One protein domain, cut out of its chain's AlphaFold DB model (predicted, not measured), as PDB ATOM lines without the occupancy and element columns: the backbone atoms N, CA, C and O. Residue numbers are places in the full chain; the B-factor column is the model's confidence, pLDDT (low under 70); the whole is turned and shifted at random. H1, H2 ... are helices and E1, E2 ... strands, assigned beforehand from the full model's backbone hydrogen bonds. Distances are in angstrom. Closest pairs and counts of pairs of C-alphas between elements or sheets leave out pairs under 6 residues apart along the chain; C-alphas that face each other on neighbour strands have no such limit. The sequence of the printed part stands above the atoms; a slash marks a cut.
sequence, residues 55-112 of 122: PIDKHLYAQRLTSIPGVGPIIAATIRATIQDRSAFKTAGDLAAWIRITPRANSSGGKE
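Overview. This is residues 55 to 112 of the 122 residues of an uncharacterized protein of Mesorhizobium sp. L2C084A000 (UniProt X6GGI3). Two short helices, H1 and H2, cross at one end of a loose model; the chain then arches over to a third helix, H3, which touches neither of them, and a thin tail, residues 103 to 112 with the strand E1, sticks out far beyond the rest. This tail makes much of the length: the C-alphas span 48 by 23 by 14 A, but the body without it spans 28 by 22 by 13 A. The printed part has 58 residues, with three named helices and one named strand in the order H1, H2, H3, E1; the class is mostly helix, though under half of the residues, 28 of 58, are in named elements. The whole is loose, with a radius of gyration of the C-alphas of 13.9 A.

Arrangement. Start at H1, residues 60 to 66, and go on over a short link to H2, residues 73 to 82: these two helices touch, and their closest C-alphas are those of Ala 62 and Ala 76, 5.4 A apart. Their lines stand at a steep tilt of 56 degrees, and they run opposite ways. Read on to H3, residues 92 to 98, and you will find it apart from both H1 and H2. Farther along comes E1, residues 105 to 108, which is apart from H1, H2 and H3 and pairs with no named strand. Look just past it for a short antiparallel pairing of residues 107 to 108, in E1, with residues 111 to 112. In H1, H2 and H3, every backbone O i to N i+4 pair is within hydrogen-bond range.

Along the chain. Find C-alpha 60 at (-21.964, 16.789, -8.246), where H1 begins; from there it runs to Thr 66. H2 starts at C-alpha 73, at (-12.701, 24.703, -10.861), and runs 14.1 A to Thr 82; with 10 residues it is the longest helix. H3 goes from Ala 92 to Trp 98, 9.9 A. E1 runs 10.1 A from Ala 105 to C-alpha 108 at (-29.592, 47.405, -32.861).

Size, cuts and confidence. Look for the two C-alphas farthest apart at Lys 58 and Gly 109, 48.0 A from each other. Residues 103 to 112, of which 105 to 108 belong to E1, stand free; the body without them has a radius of gyration of 10.4 A. The printed part has no cut, and its three links, H1 to H2, H2 to H3 and H3 to E1, are short. In the B-factor column the mean pLDDT of the printed part is 80.5, and the model's confidence is under 70 at residues 55 and 57.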
ATOM      1  N   PRO A  55     -14.123  19.177  -2.254       69.44
ATOM      2  CA  PRO A  55     -13.530  18.391  -3.335       69.44
ATOM      3  C   PRO A  55     -14.425  18.435  -4.583       69.44
ATOM      4  O   PRO A  55     -15.514  17.854  -4.613       69.44
ATOM      5  N   ILE A  56     -13.980  19.157  -5.615       70.94
ATOM      6  CA  ILE A  56     -14.721  19.387  -6.870       70.94
ATOM      7  C   ILE A  56     -14.979  18.074  -7.623       70.94
ATOM      8  O   ILE A  56     -16.041  17.896  -8.217       70.94
ATOM      9  N   ASP A  57     -14.044  17.131  -7.538       69.56
ATOM     10  CA  ASP A  57     -14.117  15.785  -8.104       69.56
ATOM     11  C   ASP A  57     -15.213  14.926  -7.462       69.56
ATOM     12  O   ASP A  57     -15.809  14.095  -8.142       69.56
ATOM     13  N   LYS A  58     -15.551  15.153  -6.189       71.19
ATOM     14  CA  LYS A  58     -16.561  14.358  -5.460       71.19
ATOM     15  C   LYS A  58     -17.920  15.043  -5.360       71.19
ATOM     16  O   LYS A  58     -18.878  14.448  -4.869       71.19
ATOM     17  N   HIS A  59     -18.026  16.289  -5.813       75.25
ATOM     18  CA  HIS A  59     -19.197  17.117  -5.572       75.25
ATOM     19  C   HIS A  59     -19.982  17.395  -6.864       75.25
ATOM     20  O   HIS A  59     -19.601  18.234  -7.680       75.25
ATOM     21  N   LEU A  60     -21.140  16.742  -7.024       77.38
ATOM     22  CA  LEU A  60     -21.964  16.789  -8.246       77.38
ATOM     23  C   LEU A  60     -22.307  18.217  -8.716       77.38
ATOM     24  O   LEU A  60     -22.336  18.491  -9.914       77.38
ATOM     25  N   TYR A  61     -22.545  19.152  -7.790       77.56
ATOM     26  CA  TYR A  61     -22.812  20.553  -8.150       77.56
ATOM     27  C   TYR A  61     -21.591  21.257  -8.742       77.56
ATOM     28  O   TYR A  61     -21.741  22.067  -9.652       77.56
ATOM     29  N   ALA A  62     -20.395  20.947  -8.246       76.38
ATOM     30  CA  ALA A  62     -19.177  21.589  -8.708       76.38
ATOM     31  C   ALA A  62     -18.789  21.088 -10.105       76.38
ATOM     32  O   ALA A  62     -18.451  21.897 -10.962       76.38
ATOM     33  N   GLN A  63     -18.972  19.790 -10.368       81.44
ATOM     34  CA  GLN A  63     -18.812  19.200 -11.703       81.44
ATOM     35  C   GLN A  63     -19.785  19.790 -12.734       81.44
ATOM     36  O   GLN A  63     -19.435  20.027 -13.888       81.44
ATOM     37  N   ARG A  64     -21.036  20.043 -12.326       84.69
ATOM     38  CA  ARG A  64     -22.018  20.690 -13.206       84.69
ATOM     39  C   ARG A  64     -21.628  22.132 -13.512       84.69
ATOM     40  O   ARG A  64     -21.762  22.552 -14.657       84.69
ATOM     41  N   LEU A  65     -21.123  22.872 -12.528       82.31
ATOM     42  CA  LEU A  65     -20.651  24.240 -12.742       82.31
ATOM     43  C   LEU A  65     -19.458  24.292 -13.704       82.31
ATOM     44  O   LEU A  65     -19.477  25.117 -14.610       82.31
ATOM     45  N   THR A  66     -18.481  23.388 -13.590       84.88
ATOM     46  CA  THR A  66     -17.330  23.341 -14.513       84.88
ATOM     47  C   THR A  66     -17.685  22.938 -15.945       84.88
ATOM     48  O   THR A  66     -16.906  23.193 -16.860       84.88
ATOM     49  N   SER A  67     -18.866  22.356 -16.183       84.25
ATOM     50  CA  SER A  67     -19.346  22.100 -17.550       84.25
ATOM     51  C   SER A  67     -19.750  23.378 -18.303       84.25
ATOM     52  O   SER A  67     -19.851  23.368 -19.532       84.25
ATOM     53  N   ILE A  68     -19.964  24.491 -17.589       82.12
ATOM     54  CA  ILE A  68     -20.324  25.775 -18.188       82.12
ATOM     55  C   ILE A  68     -19.076  26.383 -18.850       82.12
ATOM     56  O   ILE A  68     -18.055  26.578 -18.186       82.12
ATOM     57  N   PRO A  69     -19.126  26.738 -20.148       79.62
ATOM     58  CA  PRO A  69     -18.004  27.382 -20.818       79.62
ATOM     59  C   PRO A  69     -17.561  28.660 -20.090       79.62
ATOM     60  O   PRO A  69     -18.351  29.585 -19.936       79.62
ATOM     61  N   GLY A  70     -16.291  28.712 -19.677       76.62
ATOM     62  CA  GLY A  70     -15.721  29.852 -18.943       76.62
ATOM     63  C   GLY A  70     -15.779  29.723 -17.417       76.62
ATOM     64  O   GLY A  70     -15.209  30.558 -16.723       76.62
ATOM     65  N   VAL A  71     -16.399  28.667 -16.881       83.38
ATOM     66  CA  VAL A  71     -16.405  28.371 -15.443       83.38
ATOM     67  C   VAL A  71     -15.371  27.287 -15.146       83.38
ATOM     68  O   VAL A  71     -15.564  26.116 -15.458       83.38
ATOM     69  N   GLY A  72     -14.249  27.688 -14.549       83.69
ATOM     70  CA  GLY A  72     -13.199  26.769 -14.099       83.69
ATOM     71  C   GLY A  72     -13.422  26.244 -12.671       83.69
ATOM     72  O   GLY A  72     -14.306  26.736 -11.965       83.69
ATOM     73  N   PRO A  73     -12.597  25.287 -12.203       82.62
ATOM     74  CA  PRO A  73     -12.701  24.703 -10.861       82.62
ATOM     75  C   PRO A  73     -12.673  25.735  -9.728       82.62
ATOM     76  O   PRO A  73     -13.428  25.598  -8.772       82.62
ATOM     77  N   ILE A  74     -11.875  26.801  -9.865       82.62
ATOM     78  CA  ILE A  74     -11.814  27.906  -8.894       82.62
ATOM     79  C   ILE A  74     -13.169  28.613  -8.800       82.62
ATOM     80  O   ILE A  74     -13.720  28.772  -7.719       82.62
ATOM     81  N   ILE A  75     -13.736  29.011  -9.943       83.56
ATOM     82  CA  ILE A  75     -15.017  29.726  -9.993       83.56
ATOM     83  C   ILE A  75     -16.138  28.813  -9.476       83.56
ATOM     84  O   ILE A  75     -16.966  29.252  -8.684       83.56
ATOM     85  N   ALA A  76     -16.134  27.531  -9.851       83.69
ATOM     86  CA  ALA A  76     -17.093  26.547  -9.353       83.69
ATOM     87  C   ALA A  76     -17.008  26.357  -7.825       83.69
ATOM     88  O   ALA A  76     -18.045  26.333  -7.156       83.69
ATOM     89  N   ALA A  77     -15.792  26.269  -7.272       81.56
ATOM     90  CA  ALA A  77     -15.544  26.189  -5.834       81.56
ATOM     91  C   ALA A  77     -16.068  27.435  -5.106       81.56
ATOM     92  O   ALA A  77     -16.825  27.322  -4.141       81.56
ATOM     93  N   THR A  78     -15.738  28.624  -5.617       81.88
ATOM     94  CA  THR A  78     -16.161  29.909  -5.050       81.88
ATOM     95  C   THR A  78     -17.674  30.085  -5.097       81.88
ATOM     96  O   THR A  78     -18.273  30.485  -4.102       81.88
ATOM     97  N   ILE A  79     -18.332  29.748  -6.210       81.88
ATOM     98  CA  ILE A  79     -19.798  29.818  -6.326       81.88
ATOM     99  C   ILE A  79     -20.456  28.907  -5.290       81.88
ATOM    100  O   ILE A  79     -21.398  29.313  -4.618       81.88
ATOM    101  N   ARG A  80     -19.944  27.685  -5.111       79.50
ATOM    102  CA  ARG A  80     -20.473  26.761  -4.103       79.50
ATOM    103  C   ARG A  80     -20.243  27.260  -2.673       79.50
ATOM    104  O   ARG A  80     -21.106  27.048  -1.830       79.50
ATOM    105  N   ALA A  81     -19.101  27.884  -2.401       80.56
ATOM    106  CA  ALA A  81     -18.793  28.430  -1.083       80.56
ATOM    107  C   ALA A  81     -19.622  29.687  -0.756       80.56
ATOM    108  O   ALA A  81     -19.993  29.901   0.395       80.56
ATOM    109  N   THR A  82     -19.922  30.512  -1.762       80.62
ATOM    110  CA  THR A  82     -20.624  31.794  -1.585       80.62
ATOM    111  C   THR A  82     -22.144  31.656  -1.621       80.62
ATOM    112  O   THR A  82     -22.836  32.368  -0.897       80.62
ATOM    113  N   ILE A  83     -22.685  30.728  -2.413       80.31
ATOM    114  CA  ILE A  83     -24.132  30.536  -2.552       80.31
ATOM    115  C   ILE A  83     -24.591  29.413  -1.630       80.31
ATOM    116  O   ILE A  83     -24.533  28.232  -1.972       80.31
ATOM    117  N   GLN A  84     -25.082  29.807  -0.457       71.69
ATOM    118  CA  GLN A  84     -25.678  28.890   0.515       71.69
ATOM    119  C   GLN A  84     -27.140  28.559   0.174       71.69
ATOM    120  O   GLN A  84     -27.573  27.430   0.395       71.69
ATOM    121  N   ASP A  85     -27.876  29.502  -0.429       80.06
ATOM    122  CA  ASP A  85     -29.270  29.313  -0.832       80.06
ATOM    123  C   ASP A  85     -29.509  29.724  -2.293       80.06
ATOM    124  O   ASP A  85     -29.300  30.867  -2.699       80.06
ATOM    125  N   ARG A  86     -29.995  28.769  -3.092       74.06
ATOM    126  CA  ARG A  86     -30.364  28.983  -4.496       74.06
ATOM    127  C   ARG A  86     -31.638  29.817  -4.657       74.06
ATOM    128  O   ARG A  86     -31.857  30.358  -5.735       74.06
ATOM    129  N   SER A  87     -32.487  29.877  -3.627       83.31
ATOM    130  CA  SER A  87     -33.776  30.577  -3.663       83.31
ATOM    131  C   SER A  87     -33.622  32.101  -3.748       83.31
ATOM    132  O   SER A  87     -34.541  32.791  -4.183       83.31
ATOM    133  N   ALA A  88     -32.425  32.612  -3.428       85.06
ATOM    134  CA  ALA A  88     -32.058  34.017  -3.570       85.06
ATOM    135  C   ALA A  88     -32.111  34.524  -5.026       85.06
ATOM    136  O   ALA A  88     -32.216  35.729  -5.251       85.06
ATOM    137  N   PHE A  89     -32.062  33.625  -6.015       84.56
ATOM    138  CA  PHE A  89     -32.134  33.969  -7.434       84.56
ATOM    139  C   PHE A  89     -33.432  33.443  -8.051       84.56
ATOM    140  O   PHE A  89     -33.775  32.271  -7.902       84.56
ATOM    141  N   LYS A  90     -34.140  34.304  -8.795       86.88
ATOM    142  CA  LYS A  90     -35.384  33.922  -9.486       86.88
ATOM    143  C   LYS A  90     -35.110  32.978 -10.654       86.88
ATOM    144  O   LYS A  90     -35.882  32.053 -10.891       86.88
ATOM    145  N   THR A  91     -34.016  33.201 -11.379       85.25
ATOM    146  CA  THR A  91     -33.613  32.382 -12.524       85.25
ATOM    147  C   THR A  91     -32.105  32.120 -12.536       85.25
ATOM    148  O   THR A  91     -31.316  32.847 -11.934       85.25
ATOM    149  N   ALA A  92     -31.675  31.095 -13.282       80.94
ATOM    150  CA  ALA A  92     -30.251  30.840 -13.518       80.94
ATOM    151  C   ALA A  92     -29.560  31.986 -14.288       80.94
ATOM    152  O   ALA A  92     -28.353  32.175 -14.148       80.94
ATOM    153  N   GLY A  93     -30.320  32.764 -15.072       82.88
ATOM    154  CA  GLY A  93     -29.827  33.956 -15.762       82.88
ATOM    155  C   GLY A  93     -29.462  35.084 -14.797       82.88
ATOM    156  O   GLY A  93     -28.422  35.712 -14.976       82.88
ATOM    157  N   ASP A  94     -30.246  35.277 -13.734       84.25
ATOM    158  CA  ASP A  94     -29.964  36.288 -12.701       84.25
ATOM    159  C   ASP A  94     -28.685  35.953 -11.931       84.25
ATOM    160  O   ASP A  94     -27.857  36.825 -11.666       84.25
ATOM    161  N   LEU A  95     -28.482  34.665 -11.634       84.75
ATOM    162  CA  LEU A  95     -27.229  34.179 -11.068       84.75
ATOM    163  C   LEU A  95     -26.059  34.426 -12.027       84.75
ATOM    164  O   LEU A  95     -25.033  34.964 -11.618       84.75
ATOM    165  N   ALA A  96     -26.208  34.055 -13.302       81.81
ATOM    166  CA  ALA A  96     -25.176  34.258 -14.312       81.81
ATOM    167  C   ALA A  96     -24.801  35.742 -14.467       81.81
ATOM    168  O   ALA A  96     -23.625  36.062 -14.652       81.81
ATOM    169  N   ALA A  97     -25.779  36.647 -14.358       83.50
ATOM    170  CA  ALA A  97     -25.562  38.090 -14.385       83.50
ATOM    171  C   ALA A  97     -24.795  38.564 -13.145       83.50
ATOM    172  O   ALA A  97     -23.856  39.351 -13.266       83.50
ATOM    173  N   TRP A  98     -25.141  38.030 -11.968       83.38
ATOM    174  CA  TRP A  98     -24.468  38.342 -10.707       83.38
ATOM    175  C   TRP A  98     -22.981  37.960 -10.730       83.38
ATOM    176  O   TRP A  98     -22.130  38.777 -10.379       83.38
ATOM    177  N   ILE A  99     -22.647  36.771 -11.241       81.00
ATOM    178  CA  ILE A  99     -21.252  36.312 -11.401       81.00
ATOM    179  C   ILE A  99     -20.585  36.793 -12.702       81.00
ATOM    180  O   ILE A  99     -19.484  36.350 -13.022       81.00
ATOM    181  N   ARG A 100     -21.235  37.690 -13.458       83.12
ATOM    182  CA  ARG A 100     -20.738  38.280 -14.716       83.12
ATOM    183  C   ARG A 100     -20.361  37.270 -15.815       83.12
ATOM    184  O   ARG A 100     -19.498  37.561 -16.639       83.12
ATOM    185  N   ILE A 101     -21.034  36.117 -15.889       81.06
ATOM    186  CA  ILE A 101     -20.858  35.132 -16.981       81.06
ATOM    187  C   ILE A 101     -21.933  35.238 -18.076       81.06
ATOM    188  O   ILE A 101     -22.123  34.317 -18.873       81.06
ATOM    189  N   THR A 102     -22.675  36.344 -18.131       82.44
ATOM    190  CA  THR A 102     -23.716  36.553 -19.144       82.44
ATOM    191  C   THR A 102     -23.134  36.859 -20.523       82.44
ATOM    192  O   THR A 102     -22.186  37.640 -20.627       82.44
ATOM    193  N   PRO A 103     -23.730  36.326 -21.605       78.38
ATOM    194  CA  PRO A 103     -23.366  36.723 -22.957       78.38
ATOM    195  C   PRO A 103     -23.579  38.223 -23.187       78.38
ATOM    196  O   PRO A 103     -24.494  38.828 -22.627       78.38
ATOM    197  N   ARG A 104     -22.767  38.818 -24.067       78.19
ATOM    198  CA  ARG A 104     -22.897  40.233 -24.436       78.19
ATOM    199  C   ARG A 104     -24.276  40.504 -25.042       78.19
ATOM    200  O   ARG A 104     -24.635  39.888 -26.046       78.19
ATOM    201  N   ALA A 105     -25.015  41.451 -24.471       81.50
ATOM    202  CA  ALA A 105     -26.241  41.964 -25.069       81.50
ATOM    203  C   ALA A 105     -25.893  42.905 -26.233       81.50
ATOM    204  O   ALA A 105     -25.109  43.842 -26.076       81.50
ATOM    205  N   ASN A 106     -26.460  42.638 -27.408       78.31
ATOM    206  CA  ASN A 106     -26.349  43.489 -28.585       78.31
ATOM    207  C   ASN A 106     -27.747  43.997 -28.936       78.31
ATOM    208  O   ASN A 106     -28.639  43.205 -29.241       78.31
ATOM    209  N   SER A 107     -27.932  45.314 -28.925       80.06
ATOM    210  CA  SER A 107     -29.181  45.948 -29.337       80.06
ATOM    211  C   SER A 107     -28.927  46.830 -30.555       80.06
ATOM    212  O   SER A 107     -28.061  47.701 -30.526       80.06
ATOM    213  N   SER A 108     -29.650  46.582 -31.647       82.69
ATOM    214  CA  SER A 108     -29.592  47.405 -32.861       82.69
ATOM    215  C   SER A 108     -31.005  47.632 -33.387       82.69
ATOM    216  O   SER A 108     -31.742  46.662 -33.580       82.69
ATOM    217  N   GLY A 109     -31.384  48.888 -33.633       80.06
ATOM    218  CA  GLY A 109     -32.693  49.228 -34.205       80.06
ATOM    219  C   GLY A 109     -33.883  48.737 -33.369       80.06
ATOM    220  O   GLY A 109     -34.827  48.184 -33.924       80.06
ATOM    221  N   GLY A 110     -33.809  48.856 -32.038       82.69
ATOM    222  CA  GLY A 110     -34.888  48.457 -31.122       82.69
ATOM    223  C   GLY A 110     -35.063  46.946 -30.926       82.69
ATOM    224  O   GLY A 110     -36.003  46.529 -30.257       82.69
ATOM    225  N   LYS A 111     -34.178  46.115 -31.491       77.81
ATOM    226  CA  LYS A 111     -34.172  44.660 -31.284       77.81
ATOM    227  C   LYS A 111     -32.998  44.269 -30.403       77.81
ATOM    228  O   LYS A 111     -31.846  44.399 -30.820       77.81
ATOM    229  N   GLU A 112     -33.301  43.749 -29.221       80.75
ATOM    230  CA  GLU A 112     -32.309  43.188 -28.313       80.75
ATOM    231  C   GLU A 112     -32.038  41.717 -28.648       80.75
ATOM    232  O   GLU A 112     -32.956  40.922 -28.860       80.75
TER     233      GLU A 112